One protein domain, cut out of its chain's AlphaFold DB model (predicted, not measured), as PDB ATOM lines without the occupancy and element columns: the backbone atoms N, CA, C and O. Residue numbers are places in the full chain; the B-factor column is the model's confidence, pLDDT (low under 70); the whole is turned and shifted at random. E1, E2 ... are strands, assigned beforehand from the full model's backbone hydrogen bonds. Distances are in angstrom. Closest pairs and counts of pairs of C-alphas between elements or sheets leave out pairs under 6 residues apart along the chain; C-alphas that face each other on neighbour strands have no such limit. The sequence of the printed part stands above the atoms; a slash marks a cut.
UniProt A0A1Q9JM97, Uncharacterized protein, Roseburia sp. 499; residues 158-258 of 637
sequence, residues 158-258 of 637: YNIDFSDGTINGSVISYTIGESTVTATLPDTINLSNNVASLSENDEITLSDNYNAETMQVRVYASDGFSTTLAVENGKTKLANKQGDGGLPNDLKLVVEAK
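What this domain is: This is residues 158 to 258 of the 637 residues of an uncharacterized protein of Roseburia sp. 499 (UniProt A0A1Q9JM97). Two sheets lie partly face to face as a sandwich, their strands crossed at 46 degrees; the five-strand sheet E5 E1 E9 E7 E8 is strongly twisted and curled, while E2 E3 E4 E6 is flatter. The longest strand, E9, lies in the core opposite E3 and E4, and a long loop, residues 230 to 249, runs from E8 past E6 and back to E9. The printed part has 101 residues, with nine named strands, E1 to E9 in chain order, and no named helix; the class is all strand, though under half of the residues, 45, are in named elements. The larger sheet is mixed, the smaller antiparallel. The whole is compact, with a radius of gyration of the C-alphas of 12.4 A and spans of 33 by 28 by 23 A.

How they stand to each other: E1, residues 158 to 161, is parallel to E9, residues 250 to 257, with N 161 and O 251 2.8 A apart, and antiparallel to the edge strand E5, residues 195 to 199, with N 160 and O 196 2.8 A apart. E2, residues 166 to 168, E3, residues 171 to 176, and E4, residues 179 to 184, form a meander, each strand the antiparallel neighbour of the one before. N 166 and O 173 are 2.8 A apart in the hairpin of E2 and E3, and N 174 and O 181 2.8 A in the hairpin of E3 and E4. E6, residues 204 to 206, is antiparallel to E4, with N 184 and O 205 2.8 A apart. E7, residues 215 to 220, is antiparallel to E9, with N 218 and O 254 2.9 A apart. It forms a hairpin with the edge strand E8, residues 226 to 229, with N 219 and O 227 2.8 A apart. Between the sheets, the closest C-alphas of E3 and E9 are those of Tyr 174 and Val 255, 6.2 A apart. E1 and E3 are apart.

Where its parts are: E1 begins at C-alpha 158, (194.717, 187.629, 120.027). E3 measures 16.0 A from first to last C-alpha, E4 16.4 A, E5 13.2 A and E7 15.9 A. E9 measures 22.7 A and ends at C-alpha 257, (172.129, 196.149, 119.079).

The domain as a whole: The two C-alphas farthest apart, those of Glu 178 and Gly 245, are 34.7 A apart. The printed part has no cut. The link from E8 to E9 is long, and its residues 235 to 236 pair antiparallel with residues 204 to 205 of E6. The mean pLDDT of the printed part is 86.4; residues 222 to 224 and 243 to 245 are under 70.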
ATOM      1  N   TYR A 158     195.200 186.474 119.289       88.50
ATOM      2  CA  TYR A 158     194.717 187.629 120.027       88.50
ATOM      3  C   TYR A 158     194.025 187.153 121.298       88.50
ATOM      4  O   TYR A 158     193.338 186.128 121.278       88.50
ATOM      5  N   ASN A 159     194.193 187.883 122.394       89.88
ATOM      6  CA  ASN A 159     193.460 187.636 123.626       89.88
ATOM      7  C   ASN A 159     192.120 188.356 123.534       89.88
ATOM      8  O   ASN A 159     192.080 189.578 123.457       89.88
ATOM      9  N   ILE A 160     191.030 187.600 123.527       93.75
ATOM     10  CA  ILE A 160     189.677 188.135 123.410       93.75
ATOM     11  C   ILE A 160     188.948 187.925 124.732       93.75
ATOM     12  O   ILE A 160     188.708 186.783 125.127       93.75
ATOM     13  N   ASP A 161     188.600 189.012 125.406       92.44
ATOM     14  CA  ASP A 161     187.748 189.030 126.588       92.44
ATOM     15  C   ASP A 161     186.263 188.956 126.200       92.44
ATOM     16  O   ASP A 161     185.781 189.684 125.328       92.44
ATOM     17  N   PHE A 162     185.542 188.065 126.876       91.38
ATOM     18  CA  PHE A 162     184.107 187.825 126.739       91.38
ATOM     19  C   PHE A 162     183.335 188.163 128.026       91.38
ATOM     20  O   PHE A 162     182.221 187.674 128.222       91.38
ATOM     21  N   SER A 163     183.922 188.958 128.924       86.94
ATOM     22  CA  SER A 163     183.375 189.308 130.243       86.94
ATOM     23  C   SER A 163     181.969 189.928 130.233       86.94
ATOM     24  O   SER A 163     181.257 189.786 131.225       86.94
ATOM     25  N   ASP A 164     181.537 190.528 129.120       84.38
ATOM     26  CA  ASP A 164     180.185 191.098 128.957       84.38
ATOM     27  C   ASP A 164     179.100 190.057 128.653       84.38
ATOM     28  O   ASP A 164     177.905 190.355 128.691       84.38
ATOM     29  N   GLY A 165     179.496 188.829 128.330       84.12
ATOM     30  CA  GLY A 165     178.577 187.728 128.100       84.12
ATOM     31  C   GLY A 165     178.455 186.804 129.309       84.12
ATOM     32  O   GLY A 165     179.357 186.659 130.132       84.12
ATOM     33  N   THR A 166     177.341 186.078 129.389       91.75
ATOM     34  CA  THR A 166     177.215 184.957 130.330       91.75
ATOM     35  C   THR A 166     177.914 183.729 129.750       91.75
ATOM     36  O   THR A 166     177.451 183.152 128.763       91.75
ATOM     37  N   ILE A 167     179.025 183.319 130.364       91.00
ATOM     38  CA  ILE A 167     179.903 182.255 129.855       91.00
ATOM     39  C   ILE A 167     179.507 180.888 130.426       91.00
ATOM     40  O   ILE A 167     179.435 180.695 131.641       91.00
ATOM     41  N   ASN A 168     179.306 179.910 129.545       87.75
ATOM     42  CA  ASN A 168     179.082 178.507 129.885       87.75
ATOM     43  C   ASN A 168     179.899 177.594 128.957       87.75
ATOM     44  O   ASN A 168     179.470 177.238 127.857       87.75
ATOM     45  N   GLY A 169     181.100 177.212 129.400       86.56
ATOM     46  CA  GLY A 169     182.039 176.463 128.564       86.56
ATOM     47  C   GLY A 169     182.513 177.314 127.384       86.56
ATOM     48  O   GLY A 169     182.924 178.445 127.594       86.56
ATOM     49  N   SER A 170     182.438 176.787 126.159       88.56
ATOM     50  CA  SER A 170     182.762 177.514 124.918       88.56
ATOM     51  C   SER A 170     181.615 178.383 124.385       88.56
ATOM     52  O   SER A 170     181.746 178.964 123.308       88.56
ATOM     53  N   VAL A 171     180.488 178.460 125.100       91.75
ATOM     54  CA  VAL A 171     179.295 179.211 124.689       91.75
ATOM     55  C   VAL A 171     179.159 180.468 125.542       91.75
ATOM     56  O   VAL A 171     179.077 180.389 126.768       91.75
ATOM     57  N   ILE A 172     179.085 181.622 124.888       96.88
ATOM     58  CA  ILE A 172     178.916 182.940 125.497       96.88
ATOM     59  C   ILE A 172     177.539 183.472 125.106       96.88
ATOM     60  O   ILE A 172     177.219 183.522 123.923       96.88
ATOM     61  N   SER A 173     176.704 183.836 126.077       91.50
ATOM     62  CA  SER A 173     175.338 184.325 125.832       91.50
ATOM     63  C   SER A 173     175.236 185.829 126.072       91.50
ATOM     64  O   SER A 173     175.628 186.297 127.139       91.50
ATOM     65  N   TYR A 174     174.654 186.556 125.120       94.25
ATOM     66  CA  TYR A 174     174.368 187.989 125.192       94.25
ATOM     67  C   TYR A 174     172.858 188.210 125.152       94.25
ATOM     68  O   TYR A 174     172.167 187.646 124.299       94.25
ATOM     69  N   THR A 175     172.336 189.023 126.067       88.38
ATOM     70  CA  THR A 175     170.922 189.410 126.089       88.38
ATOM     71  C   THR A 175     170.773 190.781 125.438       88.38
ATOM     72  O   THR A 175     171.305 191.762 125.943       88.38
ATOM     73  N   ILE A 176     170.053 190.841 124.316       87.94
ATOM     74  CA  ILE A 176     169.773 192.064 123.558       87.94
ATOM     75  C   ILE A 176     168.251 192.235 123.492       87.94
ATOM     76  O   ILE A 176     167.558 191.500 122.780       87.94
ATOM     77  N   GLY A 177     167.720 193.178 124.273       80.88
ATOM     78  CA  GLY A 177     166.276 193.319 124.482       80.88
ATOM     79  C   GLY A 177     165.665 192.038 125.063       80.88
ATOM     80  O   GLY A 177     166.161 191.492 126.044       80.88
ATOM     81  N   GLU A 178     164.606 191.523 124.433       78.62
ATOM     82  CA  GLU A 178     163.963 190.255 124.824       78.62
ATOM     83  C   GLU A 178     164.636 189.005 124.213       78.62
ATOM     84  O   GLU A 178     164.218 187.876 124.478       78.62
ATOM     85  N   SER A 179     165.666 189.177 123.377       80.88
ATOM     86  CA  SER A 179     166.337 188.084 122.661       80.88
ATOM     87  C   SER A 179     167.668 187.718 123.311       80.88
ATOM     88  O   SER A 179     168.415 188.575 123.769       80.88
ATOM     89  N   THR A 180     168.000 186.426 123.333       91.75
ATOM     90  CA  THR A 180     169.328 185.947 123.755       91.75
ATOM     91  C   THR A 180     170.052 185.345 122.561       91.75
ATOM     92  O   THR A 180     169.551 184.398 121.951       91.75
ATOM     93  N   VAL A 181     171.227 185.880 122.243       93.62
ATOM     94  CA  VAL A 181     172.108 185.391 121.180       93.62
ATOM     95  C   VAL A 181     173.301 184.700 121.816       93.62
ATOM     96  O   VAL A 181     173.911 185.245 122.732       93.62
ATOM     97  N   THR A 182     173.659 183.512 121.332       95.31
ATOM     98  CA  THR A 182     174.877 182.832 121.784       95.31
ATOM     99  C   THR A 182     175.979 182.906 120.738       95.31
ATOM    100  O   THR A 182     175.716 182.754 119.549       95.31
ATOM    101  N   ALA A 183     177.211 183.120 121.189       95.38
ATOM    102  CA  ALA A 183     178.444 183.003 120.428       95.38
ATOM    103  C   ALA A 183     179.205 181.766 120.920       95.38
ATOM    104  O   ALA A 183     179.501 181.639 122.105       95.38
ATOM    105  N   THR A 184     179.493 180.833 120.020       96.31
ATOM    106  CA  THR A 184     180.159 179.562 120.325       96.31
ATOM    107  C   THR A 184     181.554 179.569 119.724       96.31
ATOM    108  O   THR A 184     181.701 179.713 118.507       96.31
ATOM    109  N   LEU A 185     182.567 179.420 120.576       94.44
ATOM    110  CA  LEU A 185     183.967 179.312 120.166       94.44
ATOM    111  C   LEU A 185     184.262 177.932 119.552       94.44
ATOM    112  O   LEU A 185     183.561 176.966 119.875       94.44
ATOM    113  N   PRO A 186     185.307 177.798 118.712       90.69
ATOM    114  CA  PRO A 186     185.746 176.496 118.218       90.69
ATOM    115  C   PRO A 186     186.086 175.535 119.364       90.69
ATOM    116  O   PRO A 186     186.692 175.941 120.353       90.69
ATOM    117  N   ASP A 187     185.803 174.241 119.188       82.44
ATOM    118  CA  ASP A 187     186.056 173.192 120.198       82.44
ATOM    119  C   ASP A 187     187.532 173.085 120.643       82.44
ATOM    120  O   ASP A 187     187.851 172.466 121.658       82.44
ATOM    121  N   THR A 188     188.456 173.660 119.870       79.81
ATOM    122  CA  THR A 188     189.892 173.707 120.164       79.81
ATOM    123  C   THR A 188     190.295 174.860 121.085       79.81
ATOM    124  O   THR A 188     191.446 174.897 121.522       79.81
ATOM    125  N   ILE A 189     189.383 175.787 121.383       83.50
ATOM    126  CA  ILE A 189     189.642 177.008 122.146       83.50
ATOM    127  C   ILE A 189     188.957 176.919 123.509       83.50
ATOM    128  O   ILE A 189     187.762 176.653 123.613       83.50
ATOM    129  N   ASN A 190     189.727 177.167 124.568       81.75
ATOM    130  CA  ASN A 190     189.222 177.207 125.937       81.75
ATOM    131  C   ASN A 190     189.250 178.641 126.464       81.75
ATOM    132  O   ASN A 190     190.197 179.377 126.181       81.75
ATOM    133  N   LEU A 191     188.256 179.000 127.277       83.75
ATOM    134  CA  LEU A 191     188.281 180.242 128.044       83.75
ATOM    135  C   LEU A 191     189.010 180.035 129.373       83.75
ATOM    136  O   LEU A 191     188.762 179.064 130.091       83.75
ATOM    137  N   SER A 192     189.878 180.978 129.716       80.88
ATOM    138  CA  SER A 192     190.520 181.088 131.025       80.88
ATOM    139  C   SER A 192     190.301 182.504 131.539       80.88
ATOM    140  O   SER A 192     190.712 183.455 130.885       80.88
ATOM    141  N   ASN A 193     189.657 182.651 132.701       82.44
ATOM    142  CA  ASN A 193     189.280 183.953 133.268       82.44
ATOM    143  C   ASN A 193     188.534 184.854 132.265       82.44
ATOM    144  O   ASN A 193     188.890 186.013 132.102       82.44
ATOM    145  N   ASN A 194     187.526 184.305 131.580       88.69
ATOM    146  CA  ASN A 194     186.713 184.980 130.554       88.69
ATOM    147  C   ASN A 194     187.449 185.362 129.257       88.69
ATOM    148  O   ASN A 194     186.808 185.838 128.325       88.69
ATOM    149  N   VAL A 195     188.747 185.069 129.152       88.19
ATOM    150  CA  VAL A 195     189.567 185.371 127.976       88.19
ATOM    151  C   VAL A 195     189.825 184.107 127.156       88.19
ATOM    152  O   VAL A 195     190.135 183.048 127.710       88.19
ATOM    153  N   ALA A 196     189.729 184.215 125.831       89.56
ATOM    154  CA  ALA A 196     190.107 183.173 124.879       89.56
ATOM    155  C   ALA A 196     191.224 183.660 123.948       89.56
ATOM    156  O   ALA A 196     191.237 184.819 123.552       89.56
ATOM    157  N   SER A 197     192.136 182.770 123.553       90.50
ATOM    158  CA  SER A 197     193.147 183.084 122.537       90.50
ATOM    159  C   SER A 197     192.635 182.657 121.161       90.50
ATOM    160  O   SER A 197     192.434 181.465 120.938       90.50
ATOM    161  N   LEU A 198     192.386 183.614 120.264       89.38
ATOM    162  CA  LEU A 198     191.830 183.382 118.925       89.38
ATOM    163  C   LEU A 198     192.760 183.934 117.847       89.38
ATOM    164  O   LEU A 198     193.268 185.040 117.965       89.38
ATOM    165  N   SER A 199     192.967 183.192 116.767       89.81
ATOM    166  CA  SER A 199     193.557 183.715 115.533       89.81
ATOM    167  C   SER A 199     192.521 184.464 114.697       89.81
ATOM    168  O   SER A 199     191.312 184.324 114.899       89.81
ATOM    169  N   GLU A 200     192.968 185.212 113.683       87.06
ATOM    170  CA  GLU A 200     192.027 185.922 112.802       87.06
ATOM    171  C   GLU A 200     191.067 185.006 112.044       87.06
ATOM    172  O   GLU A 200     190.016 185.452 111.582       87.06
ATOM    173  N   ASN A 201     191.428 183.730 111.898       88.31
ATOM    174  CA  ASN A 201     190.673 182.760 111.118       88.31
ATOM    175  C   ASN A 201     189.838 181.799 111.965       88.31
ATOM    176  O   ASN A 201     189.125 180.980 111.384       88.31
ATOM    177  N   ASP A 202     189.896 181.897 113.293       92.12
ATOM    178  CA  ASP A 202     189.063 181.072 114.161       92.12
ATOM    179  C   ASP A 202     187.599 181.519 114.074       92.12
ATOM    180  O   ASP A 202     187.259 182.682 114.297       92.12
ATOM    181  N   GLU A 203     186.725 180.581 113.699       93.56
ATOM    182  CA  GLU A 203     185.309 180.857 113.461       93.56
ATOM    183  C   GLU A 203     184.502 180.821 114.762       93.56
ATOM    184  O   GLU A 203     184.399 179.792 115.427       93.56
ATOM    185  N   ILE A 204     183.839 181.929 115.066       96.25
ATOM    186  CA  ILE A 204     182.840 182.037 116.124       96.25
ATOM    187  C   ILE A 204     181.462 181.826 115.492       96.25
ATOM    188  O   ILE A 204     181.086 182.529 114.550       96.25
ATOM    189  N   THR A 205     180.702 180.858 116.001       96.94
ATOM    190  CA  THR A 205     179.352 180.548 115.501       96.94
ATOM    191  C   THR A 205     178.296 181.238 116.356       96.94
ATOM    192  O   THR A 205     178.258 181.040 117.567       96.94
ATOM    193  N   LEU A 206     177.424 182.021 115.728       96.75
ATOM    194  CA  LEU A 206     176.297 182.691 116.367       96.75
ATOM    195  C   LEU A 206     175.031 181.831 116.265       96.75
ATOM    196  O   LEU A 206     174.808 181.147 115.267       96.75
ATOM    197  N   SER A 207     174.180 181.872 117.289       95.25
ATOM    198  CA  SER A 207     172.857 181.233 117.255       95.25
ATOM    199  C   SER A 207     171.927 181.861 116.214       95.25
ATOM    200  O   SER A 207     172.051 183.050 115.922       95.25
ATOM    201  N   ASP A 208     170.893 181.124 115.802       91.88
ATOM    202  CA  ASP A 208     169.835 181.590 114.886       91.88
ATOM    203  C   ASP A 208     169.070 182.838 115.375       91.88
ATOM    204  O   ASP A 208     168.389 183.494 114.590       91.88
ATOM    205  N   ASN A 209     169.189 183.190 116.660       90.25
ATOM    206  CA  ASN A 209     168.617 184.415 117.224       90.25
ATOM    207  C   ASN A 209     169.382 185.689 116.818       90.25
ATOM    208  O   ASN A 209     168.894 186.787 117.076       90.25
ATOM    209  N   TYR A 210     170.571 185.574 116.213       94.50
ATOM    210  CA  TYR A 210     171.306 186.729 115.705       94.50
ATOM    211  C   TYR A 210     170.612 187.312 114.470       94.50
ATOM    212  O   TYR A 210     170.465 186.641 113.447       94.50
ATOM    213  N   ASN A 211     170.241 188.591 114.538       88.31
ATOM    214  CA  ASN A 211     169.619 189.308 113.432       88.31
ATOM    215  C   ASN A 211     170.533 190.434 112.940       88.31
ATOM    216  O   ASN A 211     170.616 191.490 113.563       88.31
ATOM    217  N   ALA A 212     171.157 190.238 111.776       85.06
ATOM    218  CA  ALA A 212     172.096 191.192 111.190       85.06
ATOM    219  C   ALA A 212     171.493 192.573 110.862       85.06
ATOM    220  O   ALA A 212     172.259 193.506 110.647       85.06
ATOM    221  N   GLU A 213     170.170 192.741 110.819       80.06
ATOM    222  CA  GLU A 213     169.527 194.051 110.615       80.06
ATOM    223  C   GLU A 213     169.438 194.875 111.907       80.06
ATOM    224  O   GLU A 213     169.361 196.096 111.861       80.06
ATOM    225  N   THR A 214     169.444 194.210 113.065       83.69
ATOM    226  CA  THR A 214     169.180 194.835 114.380       83.69
ATOM    227  C   THR A 214     170.290 194.597 115.397       83.69
ATOM    228  O   THR A 214     170.263 195.187 116.470       83.69
ATOM    229  N   MET A 215     171.271 193.754 115.074       91.38
ATOM    230  CA  MET A 215     172.381 193.365 115.941       91.38
ATOM    231  C   MET A 215     173.701 193.390 115.171       91.38
ATOM    232  O   MET A 215     173.727 193.206 113.949       91.38
ATOM    233  N   GLN A 216     174.799 193.609 115.886       93.12
ATOM    234  CA  GLN A 216     176.163 193.579 115.365       93.12
ATOM    235  C   GLN A 216     177.099 192.848 116.324       93.12
ATOM    236  O   GLN A 216     176.831 192.747 117.519       93.12
ATOM    237  N   VAL A 217     178.207 192.343 115.782       94.44
ATOM    238  CA  VAL A 217     179.326 191.836 116.577       94.44
ATOM    239  C   VAL A 217     180.409 192.898 116.565       94.44
ATOM    240  O   VAL A 217     180.934 193.214 115.495       94.44
ATOM    241  N   ARG A 218     180.736 193.444 117.732       92.25
ATOM    242  CA  ARG A 218     181.740 194.493 117.869       92.25
ATOM    243  C   ARG A 218     182.935 193.992 118.663       92.25
ATOM    244  O   ARG A 218     182.799 193.180 119.578       92.25
ATOM    245  N   VAL A 219     184.107 194.462 118.265       88.62
ATOM    246  CA  VAL A 219     185.376 194.219 118.938       88.62
ATOM    247  C   VAL A 219     185.932 195.555 119.403       88.62
ATOM    248  O   VAL A 219     185.967 196.496 118.614       88.62
ATOM    249  N   TYR A 220     186.362 195.615 120.657       82.62
ATOM    250  CA  TYR A 220     186.910 196.789 121.330       82.62
ATOM    251  C   TYR A 220     188.323 196.511 121.852       82.62
ATOM    252  O   TYR A 220     188.653 195.351 122.093       82.62
ATOM    253  N   ALA A 221     189.120 197.545 122.111       76.94
ATOM    254  CA  ALA A 221     190.312 197.461 122.958       76.94
ATOM    255  C   ALA A 221     190.396 198.662 123.917       76.94
ATOM    256  O   ALA A 221     189.671 199.646 123.773       76.94
ATOM    257  N   SER A 222     191.262 198.569 124.929       65.00
ATOM    258  CA  SER A 222     191.409 199.597 125.974       65.00
ATOM    259  C   SER A 222     192.020 200.913 125.483       65.00
ATOM    260  O   SER A 222     191.931 201.913 126.182       65.00
ATOM    261  N   ASP A 223     192.638 200.911 124.304       61.62
ATOM    262  CA  ASP A 223     193.208 202.085 123.633       61.62
ATOM    263  C   ASP A 223     192.162 202.892 122.834       61.62
ATOM    264  O   ASP A 223     192.512 203.814 122.103       61.62
ATOM    265  N   GLY A 224     190.876 202.539 122.950       59.94
ATOM    266  CA  GLY A 224     189.786 203.171 122.204       59.94
ATOM    267  C   GLY A 224     189.533 202.558 120.824       59.94
ATOM    268  O   GLY A 224     188.587 202.968 120.147       59.94
ATOM    269  N   PHE A 225     190.306 201.550 120.399       75.06
ATOM    270  CA  PHE A 225     190.031 200.816 119.165       75.06
ATOM    271  C   PHE A 225     188.636 200.188 119.203       75.06
ATOM    272  O   PHE A 225     188.269 199.503 120.162       75.06
ATOM    273  N   SER A 226     187.875 200.346 118.118       81.69
ATOM    274  CA  SER A 226     186.663 199.562 117.897       81.69
ATOM    275  C   SER A 226     186.448 199.232 116.421       81.69
ATOM    276  O   SER A 226     186.760 200.019 115.529       81.69
ATOM    277  N   THR A 227     185.915 198.043 116.145       82.94
ATOM    278  CA  THR A 227     185.522 197.619 114.795       82.94
ATOM    279  C   THR A 227     184.341 196.658 114.851       82.94
ATOM    280  O   THR A 227     184.138 195.940 115.832       82.94
ATOM    281  N   THR A 228     183.569 196.607 113.770       89.44
ATOM    282  CA  THR A 228     182.485 195.640 113.589       89.44
ATOM    283  C   THR A 228     182.992 194.446 112.791       89.44
ATOM    284  O   THR A 228     183.663 194.613 111.773       89.44
ATOM    285  N   LEU A 229     182.640 193.229 113.205       89.81
ATOM    286  CA  LEU A 229     182.921 192.023 112.430       89.81
ATOM    287  C   LEU A 229     181.741 191.686 111.515       89.81
ATOM    288  O   LEU A 229     180.593 191.588 111.955       89.81
ATOM    289  N   ALA A 230     182.018 191.446 110.235       88.44
ATOM    290  CA  ALA A 230     181.014 190.929 109.317       88.44
ATOM    291  C   ALA A 230     180.596 189.505 109.724       88.44
ATOM    292  O   ALA A 230     181.432 188.639 110.019       88.44
ATOM    293  N   VAL A 231     179.283 189.265 109.722       91.94
ATOM    294  CA  VAL A 231     178.686 187.957 110.002       91.94
ATOM    295  C   VAL A 231     178.159 187.365 108.704       91.94
ATOM    296  O   VAL A 231     177.270 187.930 108.071       91.94
ATOM    297  N   GLU A 232     178.674 186.198 108.333       87.06
ATOM    298  CA  GLU A 232     178.281 185.471 107.128       87.06
ATOM    299  C   GLU A 232     177.807 184.070 107.513       87.06
ATOM    300  O   GLU A 232     178.520 183.318 108.175       87.06
ATOM    301  N   ASN A 233     176.586 183.702 107.106       88.56
ATOM    302  CA  ASN A 233     175.985 182.389 107.391       88.56
ATOM    303  C   ASN A 233     176.008 182.001 108.886       88.56
ATOM    304  O   ASN A 233     176.324 180.863 109.230       88.56
ATOM    305  N   GLY A 234     175.702 182.958 109.770       90.62
ATOM    306  CA  GLY A 234     175.690 182.742 111.221       90.62
ATOM    307  C   GLY A 234     177.080 182.589 111.841       90.62
ATOM    308  O   GLY A 234     177.192 182.123 112.969       90.62
ATOM    309  N   LYS A 235     178.150 182.951 111.129       93.69
ATOM    310  CA  LYS A 235     179.528 182.858 111.617       93.69
ATOM    311  C   LYS A 235     180.278 184.168 111.455       93.69
ATOM    312  O   LYS A 235     180.010 184.941 110.539       93.69
ATOM    313  N   THR A 236     181.255 184.389 112.322       95.31
ATOM    314  CA  THR A 236     182.196 185.505 112.224       95.31
ATOM    315  C   THR A 236     183.595 185.083 112.667       95.31
ATOM    316  O   THR A 236     183.782 183.985 113.182       95.31
ATOM    317  N   LYS A 237     184.589 185.930 112.416       94.19
ATOM    318  CA  LYS A 237     186.005 185.736 112.758       94.19
ATOM    319  C   LYS A 237     186.701 187.095 112.758       94.19
ATOM    320  O   LYS A 237     186.204 188.014 112.108       94.19
ATOM    321  N   LEU A 238     187.842 187.252 113.429       91.12
ATOM    322  CA  LEU A 238     188.480 188.578 113.533       91.12
ATOM    323  C   LEU A 238     188.957 189.113 112.167       91.12
ATOM    324  O   LEU A 238     188.930 190.320 111.937       91.12
ATOM    325  N   ALA A 239     189.282 188.227 111.213       85.81
ATOM    326  CA  ALA A 239     189.586 188.603 109.826       85.81
ATOM    327  C   ALA A 239     188.411 189.297 109.110       85.81
ATOM    328  O   ALA A 239     188.621 189.959 108.098       85.81
ATOM    329  N   ASN A 240     187.180 189.148 109.614       86.81
ATOM    330  CA  ASN A 240     185.988 189.793 109.064       86.81
ATOM    331  C   ASN A 240     185.786 191.226 109.588       86.81
ATOM    332  O   ASN A 240     184.705 191.788 109.395       86.81
ATOM    333  N   LYS A 241     186.773 191.818 110.270       86.75
ATOM    334  CA  LYS A 241     186.720 193.218 110.702       86.75
ATOM    335  C   LYS A 241     186.434 194.165 109.533       86.75
ATOM    336  O   LYS A 241     186.930 193.979 108.419       86.75
ATOM    337  N   GLN A 242     185.650 195.199 109.799       75.75
ATOM    338  CA  GLN A 242     185.355 196.263 108.849       75.75
ATOM    339  C   GLN A 242     186.371 197.402 109.025       75.75
ATOM    340  O   GLN A 242     186.571 197.885 110.136       75.75
ATOM    341  N   GLY A 243     187.015 197.819 107.931       62.53
ATOM    342  CA  GLY A 243     188.018 198.891 107.917       62.53
ATOM    343  C   GLY A 243     189.467 198.417 107.729       62.53
ATOM    344  O   GLY A 243     189.809 197.248 107.957       62.53
ATOM    345  N   ASP A 244     190.316 199.350 107.295       46.91
ATOM    346  CA  ASP A 244     191.754 199.152 107.093       46.91
ATOM    347  C   ASP A 244     192.512 199.407 108.409       46.91
ATOM    348  O   ASP A 244     192.221 200.362 109.119       46.91
ATOM    349  N   GLY A 245     193.464 198.536 108.765       59.91
ATOM    350  CA  GLY A 245     194.206 198.613 110.037       59.91
ATOM    351  C   GLY A 245     194.438 197.244 110.685       59.91
ATOM    352  O   GLY A 245     193.721 196.289 110.382       59.91
ATOM    353  N   GLY A 246     195.466 197.127 111.528       72.00
ATOM    354  CA  GLY A 246     195.733 195.917 112.319       72.00
ATOM    355  C   GLY A 246     194.798 195.799 113.526       72.00
ATOM    356  O   GLY A 246     194.116 196.757 113.873       72.00
ATOM    357  N   LEU A 247     194.760 194.625 114.155       74.94
ATOM    358  CA  LEU A 247     194.047 194.416 115.415       74.94
ATOM    359  C   LEU A 247     195.017 194.583 116.601       74.94
ATOM    360  O   LEU A 247     196.121 194.030 116.544       74.94
ATOM    361  N   PRO A 248     194.624 195.292 117.676       81.38
ATOM    362  CA  PRO A 248     195.320 195.227 118.963       81.38
ATOM    363  C   PRO A 248     195.375 193.794 119.514       81.38
ATOM    364  O   PRO A 248     194.527 192.969 119.187       81.38
ATOM    365  N   ASN A 249     196.375 193.477 120.347       74.44
ATOM    366  CA  ASN A 249     196.566 192.112 120.867       74.44
ATOM    367  C   ASN A 249     195.526 191.706 121.920       74.44
ATOM    368  O   ASN A 249     195.167 190.529 121.981       74.44
ATOM    369  N   ASP A 250     195.066 192.662 122.727       82.00
ATOM    370  CA  ASP A 250     194.062 192.458 123.764       82.00
ATOM    371  C   ASP A 250     192.775 193.153 123.337       82.00
ATOM    372  O   ASP A 250     192.726 194.365 123.133       82.00
ATOM    373  N   LEU A 251     191.741 192.352 123.144       88.94
ATOM    374  CA  LEU A 251     190.478 192.766 122.568       88.94
ATOM    375  C   LEU A 251     189.339 192.304 123.470       88.94
ATOM    376  O   LEU A 251     189.467 191.340 124.218       88.94
ATOM    377  N   LYS A 252     188.185 192.940 123.338       92.69
ATOM    378  CA  LYS A 252     186.923 192.543 123.955       92.69
ATOM    379  C   LYS A 252     185.886 192.367 122.860       92.69
ATOM    380  O   LYS A 252     185.748 193.253 122.023       92.69
ATOM    381  N   LEU A 253     185.168 191.248 122.834       94.69
ATOM    382  CA  LEU A 253     184.144 190.981 121.817       94.69
ATOM    383  C   LEU A 253     182.759 190.970 122.452       94.69
ATOM    384  O   LEU A 253     182.546 190.292 123.452       94.69
ATOM    385  N   VAL A 254     181.812 191.678 121.835       93.31
ATOM    386  CA  VAL A 254     180.421 191.780 122.299       93.31
ATOM    387  C   VAL A 254     179.451 191.592 121.129       93.31
ATOM    388  O   VAL A 254     179.744 191.969 119.992       93.31
ATOM    389  N   VAL A 255     178.285 190.998 121.399       92.75
ATOM    390  CA  VAL A 255     177.125 191.042 120.493       92.75
ATOM    391  C   VAL A 255     176.113 192.030 121.063       92.75
ATOM    392  O   VAL A 255     175.629 191.841 122.176       92.75
ATOM    393  N   GLU A 256     175.787 193.067 120.302       89.69
ATOM    394  CA  GLU A 256     174.994 194.216 120.759       89.69
ATOM    395  C   GLU A 256     173.985 194.663 119.688       89.69
ATOM    396  O   GLU A 256     174.005 194.171 118.556       89.69
ATOM    397  N   ALA A 257     173.081 195.582 120.033       84.69
ATOM    398  CA  ALA A 257     172.129 196.149 119.079       84.69
ATOM    399  C   ALA A 257     172.830 197.057 118.047       84.69
ATOM    400  O   ALA A 257     173.782 197.767 118.362       84.69
ATOM    401  N   LYS A 258     172.346 197.054 116.800       81.19
ATOM    402  CA  LYS A 258     172.740 198.038 115.785       81.19
ATOM    403  C   LYS A 258     171.999 199.345 116.026       81.19
ATOM    404  O   LYS A 258     170.779 199.392 115.880       81.19
TER     405      LYS A 258